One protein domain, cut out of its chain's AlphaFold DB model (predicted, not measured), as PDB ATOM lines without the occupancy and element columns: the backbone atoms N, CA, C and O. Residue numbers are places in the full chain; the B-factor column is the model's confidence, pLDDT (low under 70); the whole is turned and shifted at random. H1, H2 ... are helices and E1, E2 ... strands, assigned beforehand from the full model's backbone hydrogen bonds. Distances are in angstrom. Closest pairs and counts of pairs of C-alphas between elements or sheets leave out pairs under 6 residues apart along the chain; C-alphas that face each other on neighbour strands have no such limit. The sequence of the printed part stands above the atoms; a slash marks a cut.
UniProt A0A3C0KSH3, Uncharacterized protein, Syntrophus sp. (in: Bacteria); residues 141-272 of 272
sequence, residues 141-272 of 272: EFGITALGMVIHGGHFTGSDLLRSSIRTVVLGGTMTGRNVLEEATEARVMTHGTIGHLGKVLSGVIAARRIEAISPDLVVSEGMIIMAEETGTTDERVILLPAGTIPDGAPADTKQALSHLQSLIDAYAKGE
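AT A GLANCE: This is residues 141 to 272 of the 272 residues of an uncharacterized protein of Syntrophus sp. (in: Bacteria) (UniProt A0A3C0KSH3). The chain winds in stacked turns, a short solenoid in which the parallel strands E1, E2, E3, E4 and E5 follow one another along the stack and E1, E3, E4 and E5 bend round its corners. The last helix, H1, packs along one side of the stack, across E3, E4 and E5, after a long link from E5. The printed part has 132 residues with five named strands and then one named helix, in the order E1 E2 E3 E4 E5 H1; E3 E4 E5 and E1 E2 are each a parallel sheet in that order. The class is mixed, helices and strands, with 59 residues, under half, in named elements. The whole is compact, with a radius of gyration of the C-alphas of 13.0 A, and spans 36 by 33 by 24 A.

HOW THE PARTS SIT: The largest sheet, twisted, has E4, residues 204 to 214, as its inner strand between the edge strands E3, residues 187 to 198, and E5, residues 224 to 231. E3 and E4 are parallel at 12 degrees, with N 191 and O 207 within hydrogen-bond range at 2.9 A. E4 and E5 are parallel at 34 degrees, with N 227 and O 206 at 2.8 A. E3 bends by 138 degrees at residue 195 and E4 by 126 degrees at residue 211. E1, residues 150 to 157, and E2, residues 174 to 176, are parallel at 37 degrees, with N 156 and O 174 at 2.8 A. The sheets E3 E4 E5 and E1 E2 form a sandwich, two sheets face to face, with best planes 17 degrees apart. The closest C-alphas of E2 and E3, those of Thr 176 and Gly 196, are 4.5 A apart. Residues 169 to 170 pair in parallel with 150 to 151 of E1 and with 188 to 189 of E3. H1, residues 254 to 270, is on one face of the sheet E3 E4 E5, making two layers, a helix layer and a sheet layer, at a height over the sheet of 9.7 A. It runs across the strands, at 66 degrees to E3 on the local plane; its closest C-alphas to E3 are those of Leu 261 and Met 190, 6.7 A apart. E1 and H1 are only just apart, at 8.1 A. Each O i to N i+4 pair in H1 is within hydrogen-bond range.

IN THESE COORDINATES: E1 begins at C-alpha 150, (-26.376, -33.637, 47.129), and is 17.4 A long; E2 is 6.3 A. E3 is 12.0 A, E4 15.1 A and E5 17.5 A from first to last C-alpha. H1, 24.6 A, ends at C-alpha 270, (-31.397, -50.839, 24.713).

THE WHOLE: The two C-alphas farthest apart, those of Glu 141 and Lys 270, are 37.1 A apart. The printed part has no cut. The links E1 to E2 and E5 to H1 are long, with 16 and 22 residues. Mean pLDDT of the printed part is 93.5; residue 272, the chain's last, is under 70.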
ATOM      1  N   GLU A 141     -41.192 -28.755  53.173       98.44
ATOM      2  CA  GLU A 141     -40.355 -27.828  52.395       98.44
ATOM      3  C   GLU A 141     -38.839 -27.992  52.599       98.44
ATOM      4  O   GLU A 141     -38.068 -27.061  52.359       98.44
ATOM      5  N   PHE A 142     -38.379 -29.167  53.032       98.75
ATOM      6  CA  PHE A 142     -36.949 -29.464  53.070       98.75
ATOM      7  C   PHE A 142     -36.325 -29.228  51.689       98.75
ATOM      8  O   PHE A 142     -36.758 -29.832  50.707       98.75
ATOM      9  N   GLY A 143     -35.298 -28.383  51.608       98.56
ATOM     10  CA  GLY A 143     -34.568 -28.146  50.366       98.56
ATOM     11  C   GLY A 143     -35.398 -27.516  49.245       98.56
ATOM     12  O   GLY A 143     -35.052 -27.682  48.073       98.56
ATOM     13  N   ILE A 144     -36.500 -26.838  49.577       98.38
ATOM     14  CA  ILE A 144     -37.272 -26.074  48.597       98.38
ATOM     15  C   ILE A 144     -36.362 -25.057  47.896       98.38
ATOM     16  O   ILE A 144     -35.493 -24.468  48.539       98.38
ATOM     17  N   THR A 145     -36.513 -24.923  46.572       98.44
ATOM     18  CA  THR A 145     -35.735 -24.014  45.701       98.44
ATOM     19  C   THR A 145     -34.207 -24.134  45.822       98.44
ATOM     20  O   THR A 145     -33.467 -23.256  45.372       98.44
ATOM     21  N   ALA A 146     -33.704 -25.234  46.392       98.50
ATOM     22  CA  ALA A 146     -32.274 -25.465  46.539       98.50
ATOM     23  C   ALA A 146     -31.593 -25.692  45.179       98.50
ATOM     24  O   ALA A 146     -32.173 -26.253  44.247       98.50
ATOM     25  N   LEU A 147     -30.323 -25.289  45.082       98.62
ATOM     26  CA  LEU A 147     -29.514 -25.392  43.870       98.62
ATOM     27  C   LEU A 147     -28.300 -26.295  44.082       98.62
ATOM     28  O   LEU A 147     -27.411 -25.983  44.876       98.62
ATOM     29  N   GLY A 148     -28.200 -27.362  43.290       97.81
ATOM     30  CA  GLY A 148     -27.021 -28.229  43.256       97.81
ATOM     31  C   GLY A 148     -26.781 -28.976  44.566       97.81
ATOM     32  O   GLY A 148     -25.632 -29.113  44.979       97.81
ATOM     33  N   MET A 149     -27.853 -29.380  45.246       97.94
ATOM     34  CA  MET A 149     -27.780 -30.109  46.509       97.94
ATOM     35  C   MET A 149     -27.496 -31.597  46.279       97.94
ATOM     36  O   MET A 149     -28.013 -32.187  45.332       97.94
ATOM     37  N   VAL A 150     -26.709 -32.208  47.163       97.75
ATOM     38  CA  VAL A 150     -26.376 -33.637  47.129       97.75
ATOM     39  C   VAL A 150     -26.822 -34.306  48.425       97.75
ATOM     40  O   VAL A 150     -26.426 -33.900  49.512       97.75
ATOM     41  N   ILE A 151     -27.636 -35.351  48.332       97.62
ATOM     42  CA  ILE A 151     -28.138 -36.112  49.477       97.62
ATOM     43  C   ILE A 151     -27.612 -37.533  49.367       97.62
ATOM     44  O   ILE A 151     -28.032 -38.282  48.496       97.62
ATOM     45  N   HIS A 152     -26.717 -37.929  50.262       95.50
ATOM     46  CA  HIS A 152     -26.256 -39.310  50.366       95.50
ATOM     47  C   HIS A 152     -27.227 -40.165  51.181       95.50
ATOM     48  O   HIS A 152     -27.352 -41.354  50.935       95.50
ATOM     49  N   GLY A 153     -27.948 -39.595  52.144       94.56
ATOM     50  CA  GLY A 153     -28.915 -40.363  52.919       94.56
ATOM     51  C   GLY A 153     -29.609 -39.549  53.994       94.56
ATOM     52  O   GLY A 153     -29.335 -38.364  54.175       94.56
ATOM     53  N   GLY A 154     -30.503 -40.212  54.723       96.75
ATOM     54  CA  GLY A 154     -31.316 -39.611  55.775       96.75
ATOM     55  C   GLY A 154     -32.756 -40.113  55.749       96.75
ATOM     56  O   GLY A 154     -33.143 -40.904  54.886       96.75
ATOM     57  N   HIS A 155     -33.533 -39.637  56.712       98.38
ATOM     58  CA  HIS A 155     -34.973 -39.853  56.787       98.38
ATOM     59  C   HIS A 155     -35.657 -38.498  56.685       98.38
ATOM     60  O   HIS A 155     -35.434 -37.638  57.535       98.38
ATOM     61  N   PHE A 156     -36.454 -38.314  55.642       98.69
ATOM     62  CA  PHE A 156     -37.133 -37.065  55.337       98.69
ATOM     63  C   PHE A 156     -38.637 -37.310  55.392       98.69
ATOM     64  O   PHE A 156     -39.165 -38.142  54.653       98.69
ATOM     65  N   THR A 157     -39.323 -36.591  56.268       98.62
ATOM     66  CA  THR A 157     -40.764 -36.687  56.461       98.62
ATOM     67  C   THR A 157     -41.381 -35.301  56.359       98.62
ATOM     68  O   THR A 157     -40.949 -34.388  57.049       98.62
ATOM     69  N   GLY A 158     -42.383 -35.135  55.497       98.25
ATOM     70  CA  GLY A 158     -43.043 -33.845  55.279       98.25
ATOM     71  C   GLY A 158     -43.531 -33.669  53.844       98.25
ATOM     72  O   GLY A 158     -43.210 -34.472  52.973       98.25
ATOM     73  N   SER A 159     -44.343 -32.644  53.587       98.31
ATOM     74  CA  SER A 159     -44.744 -32.300  52.217       98.31
ATOM     75  C   SER A 159     -43.695 -31.441  51.516       98.31
ATOM     76  O   SER A 159     -42.876 -30.794  52.168       98.31
ATOM     77  N   ASP A 160     -43.747 -31.411  50.187       98.50
ATOM     78  CA  ASP A 160     -43.017 -30.454  49.346       98.50
ATOM     79  C   ASP A 160     -41.489 -30.565  49.497       98.50
ATOM     80  O   ASP A 160     -40.744 -29.591  49.357       98.50
ATOM     81  N   LEU A 161     -41.014 -31.777  49.802       98.69
ATOM     82  CA  LEU A 161     -39.591 -32.089  49.893       98.69
ATOM     83  C   LEU A 161     -38.951 -31.848  48.524       98.69
ATOM     84  O   LEU A 161     -39.364 -32.447  47.531       98.69
ATOM     85  N   LEU A 162     -37.913 -31.013  48.481       98.69
ATOM     86  CA  LEU A 162     -37.145 -30.681  47.278       98.69
ATOM     87  C   LEU A 162     -37.961 -29.975  46.190       98.69
ATOM     88  O   LEU A 162     -37.566 -29.998  45.017       98.69
ATOM     89  N   ARG A 163     -39.087 -29.352  46.563       98.69
ATOM     90  CA  ARG A 163     -39.947 -28.641  45.617       98.69
ATOM     91  C   ARG A 163     -39.178 -27.526  44.905       98.69
ATOM     92  O   ARG A 163     -38.431 -26.779  45.537       98.69
ATOM     93  N   SER A 164     -39.350 -27.428  43.592       98.62
ATOM     94  CA  SER A 164     -38.708 -26.443  42.711       98.62
ATOM     95  C   SER A 164     -37.174 -26.421  42.823       98.62
ATOM     96  O   SER A 164     -36.537 -25.417  42.505       98.62
ATOM     97  N   SER A 165     -36.563 -27.507  43.309       98.69
ATOM     98  CA  SER A 165     -35.107 -27.620  43.386       98.69
ATOM     99  C   SER A 165     -34.494 -27.845  42.001       98.69
ATOM    100  O   SER A 165     -35.142 -28.344  41.076       98.69
ATOM    101  N   ILE A 166     -33.231 -27.454  41.841       98.56
ATOM    102  CA  ILE A 166     -32.531 -27.469  40.555       98.56
ATOM    103  C   ILE A 166     -31.215 -28.225  40.707       98.56
ATOM    104  O   ILE A 166     -30.394 -27.882  41.562       98.56
ATOM    105  N   ARG A 167     -30.966 -29.204  39.828       97.88
ATOM    106  CA  ARG A 167     -29.740 -30.030  39.827       97.88
ATOM    107  C   ARG A 167     -29.519 -30.773  41.147       97.88
ATOM    108  O   ARG A 167     -28.383 -30.923  41.598       97.88
ATOM    109  N   THR A 168     -30.602 -31.209  41.781       97.44
ATOM    110  CA  THR A 168     -30.532 -32.006  43.007       97.44
ATOM    111  C   THR A 168     -30.118 -33.436  42.682       97.44
ATOM    112  O   THR A 168     -30.668 -34.064  41.778       97.44
ATOM    113  N   VAL A 169     -29.167 -33.959  43.451       97.50
ATOM    114  CA  VAL A 169     -28.687 -35.336  43.370       97.50
ATOM    115  C   VAL A 169     -29.048 -36.058  44.666       97.50
ATOM    116  O   VAL A 169     -28.617 -35.655  45.741       97.50
ATOM    117  N   VAL A 170     -29.826 -37.132  44.583       97.06
ATOM    118  CA  VAL A 170     -30.233 -37.959  45.728       97.06
ATOM    119  C   VAL A 170     -29.700 -39.364  45.508       97.06
ATOM    120  O   VAL A 170     -30.055 -40.006  44.530       97.06
ATOM    121  N   LEU A 171     -28.840 -39.836  46.398       94.88
ATOM    122  CA  LEU A 171     -28.100 -41.096  46.282       94.88
ATOM    123  C   LEU A 171     -28.533 -42.134  47.327       94.88
ATOM    124  O   LEU A 171     -27.992 -43.237  47.385       94.88
ATOM    125  N   GLY A 172     -29.482 -41.773  48.185       93.75
ATOM    126  CA  GLY A 172     -29.998 -42.638  49.230       93.75
ATOM    127  C   GLY A 172     -30.949 -41.910  50.167       93.75
ATOM    128  O   GLY A 172     -31.212 -40.713  50.026       93.75
ATOM    129  N   GLY A 173     -31.435 -42.647  51.164       94.94
ATOM    130  CA  GLY A 173     -32.387 -42.150  52.150       94.94
ATOM    131  C   GLY A 173     -33.842 -42.376  51.755       94.94
ATOM    132  O   GLY A 173     -34.164 -42.793  50.645       94.94
ATOM    133  N   THR A 174     -34.735 -42.114  52.699       97.50
ATOM    134  CA  THR A 174     -36.177 -42.319  52.530       97.50
ATOM    135  C   THR A 174     -36.898 -40.983  52.620       97.50
ATOM    136  O   THR A 174     -36.633 -40.208  53.534       97.50
ATOM    137  N   MET A 175     -37.803 -40.724  51.678       98.38
ATOM    138  CA  MET A 175     -38.590 -39.496  51.571       98.38
ATOM    139  C   MET A 175     -40.075 -39.839  51.663       98.38
ATOM    140  O   MET A 175     -40.717 -40.187  50.675       98.38
ATOM    141  N   THR A 176     -40.625 -39.762  52.868       96.00
ATOM    142  CA  THR A 176     -42.027 -40.073  53.159       96.00
ATOM    143  C   THR A 176     -42.840 -38.790  53.225       96.00
ATOM    144  O   THR A 176     -42.636 -37.963  54.112       96.00
ATOM    145  N   GLY A 177     -43.783 -38.610  52.312       95.25
ATOM    146  CA  GLY A 177     -44.611 -37.414  52.286       95.25
ATOM    147  C   GLY A 177     -45.230 -37.169  50.925       95.25
ATOM    148  O   GLY A 177     -45.148 -38.021  50.043       95.25
ATOM    149  N   ARG A 178     -45.868 -36.007  50.777       96.50
ATOM    150  CA  ARG A 178     -46.523 -35.584  49.531       96.50
ATOM    151  C   ARG A 178     -45.645 -34.635  48.732       96.50
ATOM    152  O   ARG A 178     -44.840 -33.919  49.318       96.50
ATOM    153  N   ASN A 179     -45.849 -34.615  47.418       97.81
ATOM    154  CA  ASN A 179     -45.205 -33.671  46.501       97.81
ATOM    155  C   ASN A 179     -43.668 -33.706  46.541       97.81
ATOM    156  O   ASN A 179     -43.006 -32.678  46.408       97.81
ATOM    157  N   VAL A 180     -43.080 -34.890  46.730       98.56
ATOM    158  CA  VAL A 180     -41.624 -35.042  46.672       98.56
ATOM    159  C   VAL A 180     -41.155 -34.675  45.264       98.56
ATOM    160  O   VAL A 180     -41.674 -35.222  44.290       98.56
ATOM    161  N   LEU A 181     -40.183 -33.763  45.166       98.44
ATOM    162  CA  LEU A 181     -39.606 -33.253  43.915       98.44
ATOM    163  C   LEU A 181     -40.604 -32.521  43.001       98.44
ATOM    164  O   LEU A 181     -40.341 -32.369  41.809       98.44
ATOM    165  N   GLU A 182     -41.736 -32.052  43.531       98.31
ATOM    166  CA  GLU A 182     -42.665 -31.225  42.757       98.31
ATOM    167  C   GLU A 182     -41.925 -30.042  42.116       98.31
ATOM    168  O   GLU A 182     -41.127 -29.375  42.760       98.31
ATOM    169  N   GLU A 183     -42.138 -29.814  40.825       97.81
ATOM    170  CA  GLU A 183     -41.481 -28.771  40.033       97.81
ATOM    171  C   GLU A 183     -39.941 -28.838  39.972       97.81
ATOM    172  O   GLU A 183     -39.300 -27.906  39.483       97.81
ATOM    173  N   ALA A 184     -39.313 -29.921  40.439       98.06
ATOM    174  CA  ALA A 184     -37.862 -30.045  40.382       98.06
ATOM    175  C   ALA A 184     -37.369 -30.195  38.932       98.06
ATOM    176  O   ALA A 184     -38.011 -30.837  38.094       98.06
ATOM    177  N   THR A 185     -36.199 -29.620  38.648       97.44
ATOM    178  CA  THR A 185     -35.541 -29.674  37.334       97.44
ATOM    179  C   THR A 185     -34.146 -30.273  37.445       97.44
ATOM    180  O   THR A 185     -33.415 -30.039  38.410       97.44
ATOM    181  N   GLU A 186     -33.769 -31.053  36.433       96.81
ATOM    182  CA  GLU A 186     -32.498 -31.778  36.383       96.81
ATOM    183  C   GLU A 186     -32.272 -32.662  37.625       96.81
ATOM    184  O   GLU A 186     -31.143 -32.813  38.102       96.81
ATOM    185  N   ALA A 187     -33.349 -33.239  38.170       97.19
ATOM    186  CA  ALA A 187     -33.272 -34.118  39.330       97.19
ATOM    187  C   ALA A 187     -32.567 -35.434  38.959       97.19
ATOM    188  O   ALA A 187     -32.855 -36.043  37.930       97.19
ATOM    189  N   ARG A 188     -31.637 -35.895  39.796       97.25
ATOM    190  CA  ARG A 188     -30.958 -37.188  39.630       97.25
ATOM    191  C   ARG A 188     -31.100 -37.982  40.912       97.25
ATOM    192  O   ARG A 188     -30.400 -37.719  41.884       97.25
ATOM    193  N   VAL A 189     -32.024 -38.927  40.919       96.88
ATOM    194  CA  VAL A 189     -32.382 -39.702  42.105       96.88
ATOM    195  C   VAL A 189     -32.046 -41.163  41.863       96.88
ATOM    196  O   VAL A 189     -32.478 -41.749  40.879       96.88
ATOM    197  N   MET A 190     -31.279 -41.743  42.775       95.56
ATOM    198  CA  MET A 190     -31.032 -43.168  42.904       95.56
ATOM    199  C   MET A 190     -31.089 -43.501  44.390       95.56
ATOM    200  O   MET A 190     -30.140 -43.226  45.120       95.56
ATOM    201  N   THR A 191     -32.204 -44.053  44.862       94.88
ATOM    202  CA  THR A 191     -32.363 -44.392  46.280       94.88
ATOM    203  C   THR A 191     -32.848 -45.819  46.487       94.88
ATOM    204  O   THR A 191     -33.814 -46.260  45.877       94.88
ATOM    205  N   HIS A 192     -32.215 -46.534  47.415       93.75
ATOM    206  CA  HIS A 192     -32.701 -47.820  47.926       93.75
ATOM    207  C   HIS A 192     -33.874 -47.663  48.913       93.75
ATOM    208  O   HIS A 192     -34.375 -48.650  49.446       93.75
ATOM    209  N   GLY A 193     -34.264 -46.424  49.226       95.50
ATOM    210  CA  GLY A 193     -35.371 -46.105  50.117       95.50
ATOM    211  C   GLY A 193     -36.710 -45.971  49.395       95.50
ATOM    212  O   GLY A 193     -36.884 -46.360  48.240       95.50
ATOM    213  N   THR A 194     -37.670 -45.393  50.112       96.81
ATOM    214  CA  THR A 194     -39.020 -45.134  49.596       96.81
ATOM    215  C   THR A 194     -39.198 -43.662  49.234       96.81
ATOM    216  O   THR A 194     -38.774 -42.782  49.985       96.81
ATOM    217  N   ILE A 195     -39.869 -43.406  48.112       98.25
ATOM    218  CA  ILE A 195     -40.503 -42.126  47.786       98.25
ATOM    219  C   ILE A 195     -42.004 -42.292  48.035       98.25
ATOM    220  O   ILE A 195     -42.661 -43.071  47.349       98.25
ATOM    221  N   GLY A 196     -42.545 -41.575  49.021       97.88
ATOM    222  CA  GLY A 196     -43.955 -41.690  49.411       97.88
ATOM    223  C   GLY A 196     -44.899 -41.259  48.290       97.88
ATOM    224  O   GLY A 196     -45.719 -42.031  47.812       97.88
ATOM    225  N   HIS A 197     -44.758 -40.027  47.813       98.19
ATOM    226  CA  HIS A 197     -45.535 -39.541  46.679       98.19
ATOM    227  C   HIS A 197     -44.686 -38.635  45.802       98.19
ATOM    228  O   HIS A 197     -44.299 -37.533  46.207       98.19
ATOM    229  N   LEU A 198     -44.446 -39.092  44.578       97.88
ATOM    230  CA  LEU A 198     -43.706 -38.348  43.576       97.88
ATOM    231  C   LEU A 198     -44.589 -37.243  42.979       97.88
ATOM    232  O   LEU A 198     -45.652 -37.526  42.430       97.88
ATOM    233  N   GLY A 199     -44.165 -35.986  43.118       97.19
ATOM    234  CA  GLY A 199     -44.858 -34.819  42.569       97.19
ATOM    235  C   GLY A 199     -44.668 -34.655  41.059       97.19
ATOM    236  O   GLY A 199     -44.067 -35.495  40.387       97.19
ATOM    237  N   LYS A 200     -45.152 -33.532  40.523       95.94
ATOM    238  CA  LYS A 200     -44.952 -33.132  39.125       95.94
ATOM    239  C   LYS A 200     -43.509 -32.668  38.880       95.94
ATOM    240  O   LYS A 200     -43.226 -31.473  38.854       95.94
ATOM    241  N   VAL A 201     -42.584 -33.609  38.735       96.31
ATOM    242  CA  VAL A 201     -41.189 -33.323  38.364       96.31
ATOM    243  C   VAL A 201     -41.131 -32.838  36.913       96.31
ATOM    244  O   VAL A 201     -41.848 -33.356  36.061       96.31
ATOM    245  N   LEU A 202     -40.295 -31.839  36.619       96.06
ATOM    246  CA  LEU A 202     -40.229 -31.221  35.288       96.06
ATOM    247  C   LEU A 202     -39.179 -31.866  34.379       96.06
ATOM    248  O   LEU A 202     -39.391 -31.957  33.168       96.06
ATOM    249  N   SER A 203     -38.045 -32.293  34.941       96.75
ATOM    250  CA  SER A 203     -37.005 -33.032  34.216       96.75
ATOM    251  C   SER A 203     -36.078 -33.788  35.165       96.75
ATOM    252  O   SER A 203     -35.834 -33.355  36.296       96.75
ATOM    253  N   GLY A 204     -35.522 -34.906  34.695       96.31
ATOM    254  CA  GLY A 204     -34.568 -35.694  35.468       96.31
ATOM    255  C   GLY A 204     -34.751 -37.201  35.353       96.31
ATOM    256  O   GLY A 204     -35.613 -37.700  34.635       96.31
ATOM    257  N   VAL A 205     -33.935 -37.931  36.103       97.00
ATOM    258  CA  VAL A 205     -33.982 -39.391  36.179       97.00
ATOM    259  C   VAL A 205     -34.191 -39.797  37.623       97.00
ATOM    260  O   VAL A 205     -33.471 -39.340  38.514       97.00
ATOM    261  N   ILE A 206     -35.180 -40.657  37.841       97.38
ATOM    262  CA  ILE A 206     -35.607 -41.102  39.159       97.38
ATOM    263  C   ILE A 206     -35.593 -42.620  39.181       97.38
ATOM    264  O   ILE A 206     -36.401 -43.252  38.517       97.38
ATOM    265  N   ALA A 207     -34.679 -43.190  39.954       96.69
ATOM    266  CA  ALA A 207     -34.635 -44.598  40.304       96.69
ATOM    267  C   ALA A 207     -34.833 -44.727  41.818       96.69
ATOM    268  O   ALA A 207     -34.052 -44.184  42.604       96.69
ATOM    269  N   ALA A 208     -35.877 -45.428  42.244       96.75
ATOM    270  CA  ALA A 208     -36.140 -45.664  43.661       96.75
ATOM    271  C   ALA A 208     -36.526 -47.117  43.909       96.75
ATOM    272  O   ALA A 208     -37.218 -47.710  43.092       96.75
ATOM    273  N   ARG A 209     -36.124 -47.702  45.040       96.62
ATOM    274  CA  ARG A 209     -36.578 -49.055  45.396       96.62
ATOM    275  C   ARG A 209     -38.096 -49.116  45.401       96.62
ATOM    276  O   ARG A 209     -38.678 -50.009  44.799       96.62
ATOM    277  N   ARG A 210     -38.731 -48.125  46.023       97.50
ATOM    278  CA  ARG A 210     -40.185 -48.043  46.095       97.50
ATOM    279  C   ARG A 210     -40.700 -46.638  45.833       97.50
ATOM    280  O   ARG A 210     -40.220 -45.680  46.440       97.50
ATOM    281  N   ILE A 211     -41.726 -46.534  44.993       98.06
ATOM    282  CA  ILE A 211     -42.536 -45.321  44.813       98.06
ATOM    283  C   ILE A 211     -43.975 -45.661  45.212       98.06
ATOM    284  O   ILE A 211     -44.623 -46.467  44.550       98.06
ATOM    285  N   GLU A 212     -44.492 -45.100  46.308       97.94
ATOM    286  CA  GLU A 212     -45.817 -45.516  46.803       97.94
ATOM    287  C   GLU A 212     -46.964 -44.911  45.992       97.94
ATOM    288  O   GLU A 212     -47.957 -45.590  45.738       97.94
ATOM    289  N   ALA A 213     -46.820 -43.659  45.564       97.38
ATOM    290  CA  ALA A 213     -47.799 -42.960  44.745       97.38
ATOM    291  C   ALA A 213     -47.128 -41.969  43.788       97.38
ATOM    292  O   ALA A 213     -46.018 -41.484  44.027       97.38
ATOM    293  N   ILE A 214     -47.837 -41.636  42.713       96.81
ATOM    294  CA  ILE A 214     -47.414 -40.651  41.720       96.81
ATOM    295  C   ILE A 214     -48.539 -39.653  41.515       96.81
ATOM    296  O   ILE A 214     -49.713 -40.022  41.455       96.81
ATOM    297  N   SER A 215     -48.164 -38.386  41.381       95.81
ATOM    298  CA  SER A 215     -49.113 -37.317  41.136       95.81
ATOM    299  C   SER A 215     -49.911 -37.559  39.844       95.81
ATOM    300  O   SER A 215     -49.334 -37.906  38.802       95.81
ATOM    301  N   PRO A 216     -51.242 -37.378  39.854       93.75
ATOM    302  CA  PRO A 216     -52.065 -37.585  38.662       93.75
ATOM    303  C   PRO A 216     -51.750 -36.582  37.542       93.75
ATOM    304  O   PRO A 216     -51.990 -36.868  36.377       93.75
ATOM    305  N   ASP A 217     -51.183 -35.425  37.882       92.06
ATOM    306  CA  ASP A 217     -50.786 -34.369  36.948       92.06
ATOM    307  C   ASP A 217     -49.335 -34.493  36.450       92.06
ATOM    308  O   ASP A 217     -48.873 -33.640  35.688       92.06
ATOM    309  N   LEU A 218     -48.603 -35.537  36.863       92.62
ATOM    310  CA  LEU A 218     -47.251 -35.774  36.373       92.62
ATOM    311  C   LEU A 218     -47.280 -36.127  34.880       92.62
ATOM    312  O   LEU A 218     -47.784 -37.176  34.474       92.62
ATOM    313  N   VAL A 219     -46.684 -35.259  34.069       89.56
ATOM    314  CA  VAL A 219     -46.477 -35.483  32.639       89.56
ATOM    315  C   VAL A 219     -45.019 -35.857  32.428       89.56
ATOM    316  O   VAL A 219     -44.133 -35.053  32.703       89.56
ATOM    317  N   VAL A 220     -44.774 -37.068  31.929       88.50
ATOM    318  CA  VAL A 220     -43.423 -37.507  31.562       88.50
ATOM    319  C   VAL A 220     -43.011 -36.765  30.291       88.50
ATOM    320  O   VAL A 220     -43.575 -36.983  29.219       88.50
ATOM    321  N   SER A 221     -42.069 -35.839  30.436       86.12
ATOM    322  CA  SER A 221     -41.487 -35.062  29.342       86.12
ATOM    323  C   SER A 221     -40.309 -35.799  28.694       86.12
ATOM    324  O   SER A 221     -39.783 -36.778  29.228       86.12
ATOM    325  N   GLU A 222     -39.871 -35.326  27.525       80.56
ATOM    326  CA  GLU A 222     -38.654 -35.829  26.886       80.56
ATOM    327  C   GLU A 222     -37.444 -35.640  27.819       80.56
ATOM    328  O   GLU A 222     -37.201 -34.550  28.338       80.56
ATOM    329  N   GLY A 223     -36.694 -36.720  28.058       81.12
ATOM    330  CA  GLY A 223     -35.570 -36.726  29.000       81.12
ATOM    331  C   GLY A 223     -35.955 -36.973  30.463       81.12
ATOM    332  O   GLY A 223     -35.073 -36.943  31.322       81.12
ATOM    333  N   MET A 224     -37.234 -37.242  30.756       93.75
ATOM    334  CA  MET A 224     -37.669 -37.743  32.055       93.75
ATOM    335  C   MET A 224     -37.741 -39.274  32.061       93.75
ATOM    336  O   MET A 224     -38.351 -39.876  31.182       93.75
ATOM    337  N   ILE A 225     -37.135 -39.904  33.068       95.75
ATOM    338  CA  ILE A 225     -37.183 -41.361  33.257       95.75
ATOM    339  C   ILE A 225     -37.544 -41.656  34.712       95.75
ATOM    340  O   ILE A 225     -36.901 -41.134  35.626       95.75
ATOM    341  N   ILE A 226     -38.553 -42.502  34.925       96.75
ATOM    342  CA  ILE A 226     -38.988 -42.954  36.251       96.75
ATOM    343  C   ILE A 226     -38.893 -44.471  36.292       96.75
ATOM    344  O   ILE A 226     -39.518 -45.161  35.491       96.75
ATOM    345  N   MET A 227     -38.118 -44.981  37.237       96.81
ATOM    346  CA  MET A 227     -37.856 -46.394  37.443       96.81
ATOM    347  C   MET A 227     -38.082 -46.756  38.910       96.81
ATOM    348  O   MET A 227     -37.666 -46.014  39.808       96.81
ATOM    349  N   ALA A 228     -38.696 -47.910  39.159       97.31
ATOM    350  CA  ALA A 228     -38.804 -48.450  40.507       97.31
ATOM    351  C   ALA A 228     -38.799 -49.978  40.543       97.31
ATOM    352  O   ALA A 228     -39.287 -50.610  39.616       97.31
ATOM    353  N   GLU A 229     -38.278 -50.572  41.618       96.75
ATOM    354  CA  GLU A 229     -38.401 -52.025  41.844       96.75
ATOM    355  C   GLU A 229     -39.818 -52.385  42.321       96.75
ATOM    356  O   GLU A 229     -40.363 -53.430  41.972       96.75
ATOM    357  N   GLU A 230     -40.439 -51.490  43.092       96.75
ATOM    358  CA  GLU A 230     -41.797 -51.619  43.610       96.75
ATOM    359  C   GLU A 230     -42.593 -50.327  43.403       96.75
ATOM    360  O   GLU A 230     -42.115 -49.219  43.671       96.75
ATOM    361  N   THR A 231     -43.862 -50.465  43.020       95.69
ATOM    362  CA  THR A 231     -44.815 -49.353  43.021       95.69
ATOM    363  C   THR A 231     -46.028 -49.677  43.885       95.69
ATOM    364  O   THR A 231     -46.528 -50.801  43.889       95.69
ATOM    365  N   GLY A 232     -46.514 -48.692  44.648       91.62
ATOM    366  CA  GLY A 232     -47.741 -48.850  45.441       91.62
ATOM    367  C   GLY A 232     -49.009 -48.879  44.581       91.62
ATOM    368  O   GLY A 232     -50.034 -49.420  44.994       91.62
ATOM    369  N   THR A 233     -48.925 -48.346  43.362       84.31
ATOM    370  CA  THR A 233     -49.976 -48.376  42.343       84.31
ATOM    371  C   THR A 233     -49.394 -48.811  41.004       84.31
ATOM    372  O   THR A 233     -48.249 -48.490  40.686       84.31
ATOM    373  N   THR A 234     -50.176 -49.514  40.186       85.69
ATOM    374  CA  THR A 234     -49.813 -49.760  38.785       85.69
ATOM    375  C   THR A 234     -49.897 -48.440  38.026       85.69
ATOM    376  O   THR A 234     -50.995 -47.925  37.817       85.69
ATOM    377  N   ASP A 235     -48.749 -47.887  37.652       91.12
ATOM    378  CA  ASP A 235     -48.649 -46.635  36.909       91.12
ATOM    379  C   ASP A 235     -47.766 -46.862  35.681       91.12
ATOM    380  O   ASP A 235     -46.590 -47.196  35.810       91.12
ATOM    381  N   GLU A 236     -48.343 -46.714  34.489       92.00
ATOM    382  CA  GLU A 236     -47.664 -46.971  33.211       92.00
ATOM    383  C   GLU A 236     -46.491 -46.018  32.937       92.00
ATOM    384  O   GLU A 236     -45.661 -46.289  32.073       92.00
ATOM    385  N   ARG A 237     -46.402 -44.913  33.687       94.06
ATOM    386  CA  ARG A 237     -45.302 -43.946  33.604       94.06
ATOM    387  C   ARG A 237     -44.034 -44.442  34.303       94.06
ATOM    388  O   ARG A 237     -42.988 -43.812  34.157       94.06
ATOM    389  N   VAL A 238     -44.121 -45.527  35.079       95.38
ATOM    390  CA  VAL A 238     -42.993 -46.116  35.810       95.38
ATOM    391  C   VAL A 238     -42.499 -47.365  35.107       95.38
ATOM    392  O   VAL A 238     -43.244 -48.315  34.880       95.38
ATOM    393  N   ILE A 239     -41.200 -47.396  34.847       95.06
ATOM    394  CA  ILE A 239     -40.503 -48.595  34.399       95.06
ATOM    395  C   ILE A 239     -40.243 -49.468  35.628       95.06
ATOM    396  O   ILE A 239     -39.495 -49.082  36.532       95.06
ATOM    397  N   LEU A 240     -40.865 -50.644  35.668       95.69
ATOM    398  CA  LEU A 240     -40.608 -51.615  36.724       95.69
ATOM    399  C   LEU A 240     -39.267 -52.308  36.492       95.69
ATOM    400  O   LEU A 240     -39.034 -52.902  35.441       95.69
ATOM    401  N   LEU A 241     -38.400 -52.234  37.494       94.81
ATOM    402  CA  LEU A 241     -37.101 -52.887  37.514       94.81
ATOM    403  C   LEU A 241     -37.198 -54.253  38.208       94.81
ATOM    404  O   LEU A 241     -38.003 -54.419  39.129       94.81
ATOM    405  N   PRO A 242     -36.353 -55.229  37.835       94.31
ATOM    406  CA  PRO A 242     -36.155 -56.425  38.640       94.31
ATOM    407  C   PRO A 242     -35.734 -56.078  40.075       94.31
ATOM    408  O   PRO A 242     -35.002 -55.120  40.321       94.31
ATOM    409  N   ALA A 243     -36.163 -56.891  41.037       93.94
ATOM    410  CA  ALA A 243     -35.739 -56.724  42.421       93.94
ATOM    411  C   ALA A 243     -34.213 -56.902  42.557       93.94
ATOM    412  O   ALA A 243     -33.650 -57.882  42.067       93.94
ATOM    413  N   GLY A 244     -33.558 -55.977  43.261       92.06
ATOM    414  CA  GLY A 244     -32.111 -55.966  43.478       92.06
ATOM    415  C   GLY A 244     -31.316 -55.214  42.406       92.06
ATOM    416  O   GLY A 244     -30.090 -55.157  42.498       92.06
ATOM    417  N   THR A 245     -31.977 -54.625  41.403       92.94
ATOM    418  CA  THR A 245     -31.340 -53.735  40.425       92.94
ATOM    419  C   THR A 245     -30.818 -52.456  41.082       92.94
ATOM    420  O   THR A 245     -29.757 -51.957  40.701       92.94
ATOM    421  N   ILE A 246     -31.529 -51.921  42.077       91.88
ATOM    422  CA  ILE A 246     -31.093 -50.749  42.835       91.88
ATOM    423  C   ILE A 246     -30.183 -51.217  43.980       91.88
ATOM    424  O   ILE A 246     -30.650 -51.951  44.858       91.88
ATOM    425  N   PRO A 247     -28.903 -50.783  44.011       88.50
ATOM    426  CA  PRO A 247     -27.941 -51.233  45.010       88.50
ATOM    427  C   PRO A 247     -28.413 -50.981  46.439       88.50
ATOM    428  O   PRO A 247     -28.960 -49.921  46.744       88.50
ATOM    429  N   ASP A 248     -28.137 -51.928  47.333       85.00
ATOM    430  CA  ASP A 248     -28.354 -51.727  48.760       85.00
ATOM    431  C   ASP A 248     -27.412 -50.652  49.313       85.00
ATOM    432  O   ASP A 248     -26.196 -50.684  49.113       85.00
ATOM    433  N   GLY A 249     -27.982 -49.715  50.071       77.75
ATOM    434  CA  GLY A 249     -27.232 -48.630  50.686       77.75
ATOM    435  C   GLY A 249     -26.977 -47.450  49.748       77.75
ATOM    436  O   GLY A 249     -27.291 -47.455  48.560       77.75
ATOM    437  N   ALA A 250     -26.480 -46.363  50.329       73.88
ATOM    438  CA  ALA A 250     -26.118 -45.179  49.571       73.88
ATOM    439  C   ALA A 250     -24.673 -45.297  49.073       73.88
ATOM    440  O   ALA A 250     -23.788 -45.604  49.881       73.88
ATOM    441  N   PRO A 251     -24.384 -45.011  47.795       77.06
ATOM    442  CA  PRO A 251     -23.011 -44.897  47.335       77.06
ATOM    443  C   PRO A 251     -22.266 -43.815  48.126       77.06
ATOM    444  O   PRO A 251     -22.752 -42.694  48.306       77.06
ATOM    445  N   ALA A 252     -21.055 -44.143  48.575       72.56
ATOM    446  CA  ALA A 252     -20.196 -43.192  49.274       72.56
ATOM    447  C   ALA A 252     -19.670 -42.081  48.342       72.56
ATOM    448  O   ALA A 252     -19.349 -40.991  48.810       72.56
ATOM    449  N   ASP A 253     -19.593 -42.352  47.034       83.25
ATOM    450  CA  ASP A 253     -19.098 -41.433  46.008       83.25
ATOM    451  C   ASP A 253     -20.209 -41.056  45.015       83.25
ATOM    452  O   ASP A 253     -20.797 -41.909  44.343       83.25
ATOM    453  N   THR A 254     -20.446 -39.753  44.874       86.38
ATOM    454  CA  THR A 254     -21.377 -39.167  43.904       86.38
ATOM    455  C   THR A 254     -21.069 -39.578  42.468       86.38
ATOM    456  O   THR A 254     -21.990 -39.849  41.702       86.38
ATOM    457  N   LYS A 255     -19.793 -39.666  42.074       88.19
ATOM    458  CA  LYS A 255     -19.415 -40.061  40.708       88.19
ATOM    459  C   LYS A 255     -19.810 -41.499  40.418       88.19
ATOM    460  O   LYS A 255     -20.372 -41.772  39.360       88.19
ATOM    461  N   GLN A 256     -19.549 -42.398  41.363       84.69
ATOM    462  CA  GLN A 256     -19.946 -43.796  41.245       84.69
ATOM    463  C   GLN A 256     -21.470 -43.919  41.153       84.69
ATOM    464  O   GLN A 256     -21.977 -44.615  40.277       84.69
ATOM    465  N   ALA A 257     -22.197 -43.188  42.001       84.88
ATOM    466  CA  ALA A 257     -23.654 -43.195  42.001       84.88
ATOM    467  C   ALA A 257     -24.248 -42.736  40.661       84.88
ATOM    468  O   ALA A 257     -25.132 -43.384  40.105       84.88
ATOM    469  N   LEU A 258     -23.721 -41.638  40.118       88.88
ATOM    470  CA  LEU A 258     -24.144 -41.109  38.825       88.88
ATOM    471  C   LEU A 258     -23.757 -42.032  37.666       88.88
ATOM    472  O   LEU A 258     -24.520 -42.145  36.712       88.88
ATOM    473  N   SER A 259     -22.615 -42.718  37.756       89.50
ATOM    474  CA  SER A 259     -22.224 -43.736  36.779       89.50
ATOM    475  C   SER A 259     -23.191 -44.919  36.780       89.50
ATOM    476  O   SER A 259     -23.568 -45.379  35.709       89.50
ATOM    477  N   HIS A 260     -23.612 -45.400  37.953       86.94
ATOM    478  CA  HIS A 260     -24.608 -46.472  38.049       86.94
ATOM    479  C   HIS A 260     -25.962 -46.031  37.491       86.94
ATOM    480  O   HIS A 260     -26.556 -46.754  36.697       86.94
ATOM    481  N   LEU A 261     -26.417 -44.823  37.841       89.81
ATOM    482  CA  LEU A 261     -27.647 -44.265  37.284       89.81
ATOM    483  C   LEU A 261     -27.574 -44.176  35.754       89.81
ATOM    484  O   LEU A 261     -28.537 -44.518  35.078       89.81
ATOM    485  N   GLN A 262     -26.420 -43.785  35.201       92.44
ATOM    486  CA  GLN A 262     -26.205 -43.777  33.755       92.44
ATOM    487  C   GLN A 262     -26.279 -45.180  33.146       92.44
ATOM    488  O   GLN A 262     -26.930 -45.358  32.124       92.44
ATOM    489  N   SER A 263     -25.680 -46.187  33.782       89.94
ATOM    490  CA  SER A 263     -25.773 -47.569  33.301       89.94
ATOM    491  C   SER A 263     -27.214 -48.092  33.274       89.94
ATOM    492  O   SER A 263     -27.568 -48.806  32.341       89.94
ATOM    493  N   LEU A 264     -28.057 -47.705  34.242       88.44
ATOM    494  CA  LEU A 264     -29.488 -48.042  34.232       88.44
ATOM    495  C   LEU A 264     -30.221 -47.386  33.055       88.44
ATOM    496  O   LEU A 264     -31.010 -48.040  32.377       88.44
ATOM    497  N   ILE A 265     -29.927 -46.113  32.780       91.06
ATOM    498  CA  ILE A 265     -30.486 -45.392  31.626       91.06
ATOM    499  C   ILE A 265     -30.081 -46.079  30.316       91.06
ATOM    500  O   ILE A 265     -30.917 -46.274  29.436       91.06
ATOM    501  N   ASP A 266     -28.810 -46.460  30.193       91.19
ATOM    502  CA  ASP A 266     -28.277 -47.084  28.982       91.19
ATOM    503  C   ASP A 266     -28.865 -48.484  28.744       91.19
ATOM    504  O   ASP A 266     -29.088 -48.853  27.591       91.19
ATOM    505  N   ALA A 267     -29.116 -49.260  29.806       87.38
ATOM    506  CA  ALA A 267     -29.789 -50.559  29.721       87.38
ATOM    507  C   ALA A 267     -31.238 -50.395  29.236       87.38
ATOM    508  O   ALA A 267     -31.637 -51.003  28.240       87.38
ATOM    509  N   TYR A 268     -31.978 -49.457  29.836       83.62
ATOM    510  CA  TYR A 268     -33.337 -49.130  29.407       83.62
ATOM    511  C   TYR A 268     -33.397 -48.690  27.936       83.62
ATOM    512  O   TYR A 268     -34.241 -49.162  27.176       83.62
ATOM    513  N   ALA A 269     -32.471 -47.834  27.497       85.06
ATOM    514  CA  ALA A 269     -32.418 -47.371  26.111       85.06
ATOM    515  C   ALA A 269     -32.178 -48.507  25.095       85.06
ATOM    516  O   ALA A 269     -32.507 -48.354  23.918       85.06
ATOM    517  N   LYS A 270     -31.613 -49.639  25.534       83.62
ATOM    518  CA  LYS A 270     -31.397 -50.839  24.713       83.62
ATOM    519  C   LYS A 270     -32.556 -51.841  24.776       83.62
ATOM    520  O   LYS A 270     -32.571 -52.763  23.965       83.62
ATOM    521  N   GLY A 271     -33.518 -51.651  25.681       74.69
ATOM    522  CA  GLY A 271     -34.612 -52.596  25.925       74.69
ATOM    523  C   GLY A 271     -34.186 -53.852  26.694       74.69
ATOM    524  O   GLY A 271     -34.793 -54.904  26.496       74.69
ATOM    525  N   GLU A 272     -33.130 -53.744  27.506       56.81
ATOM    526  CA  GLU A 272     -32.637 -54.782  28.430       56.81
ATOM    527  C   GLU A 272     -33.267 -54.621  29.819       56.81
ATOM    528  O   GLU A 272     -33.647 -55.662  30.404       56.81
TER     529      GLU A 272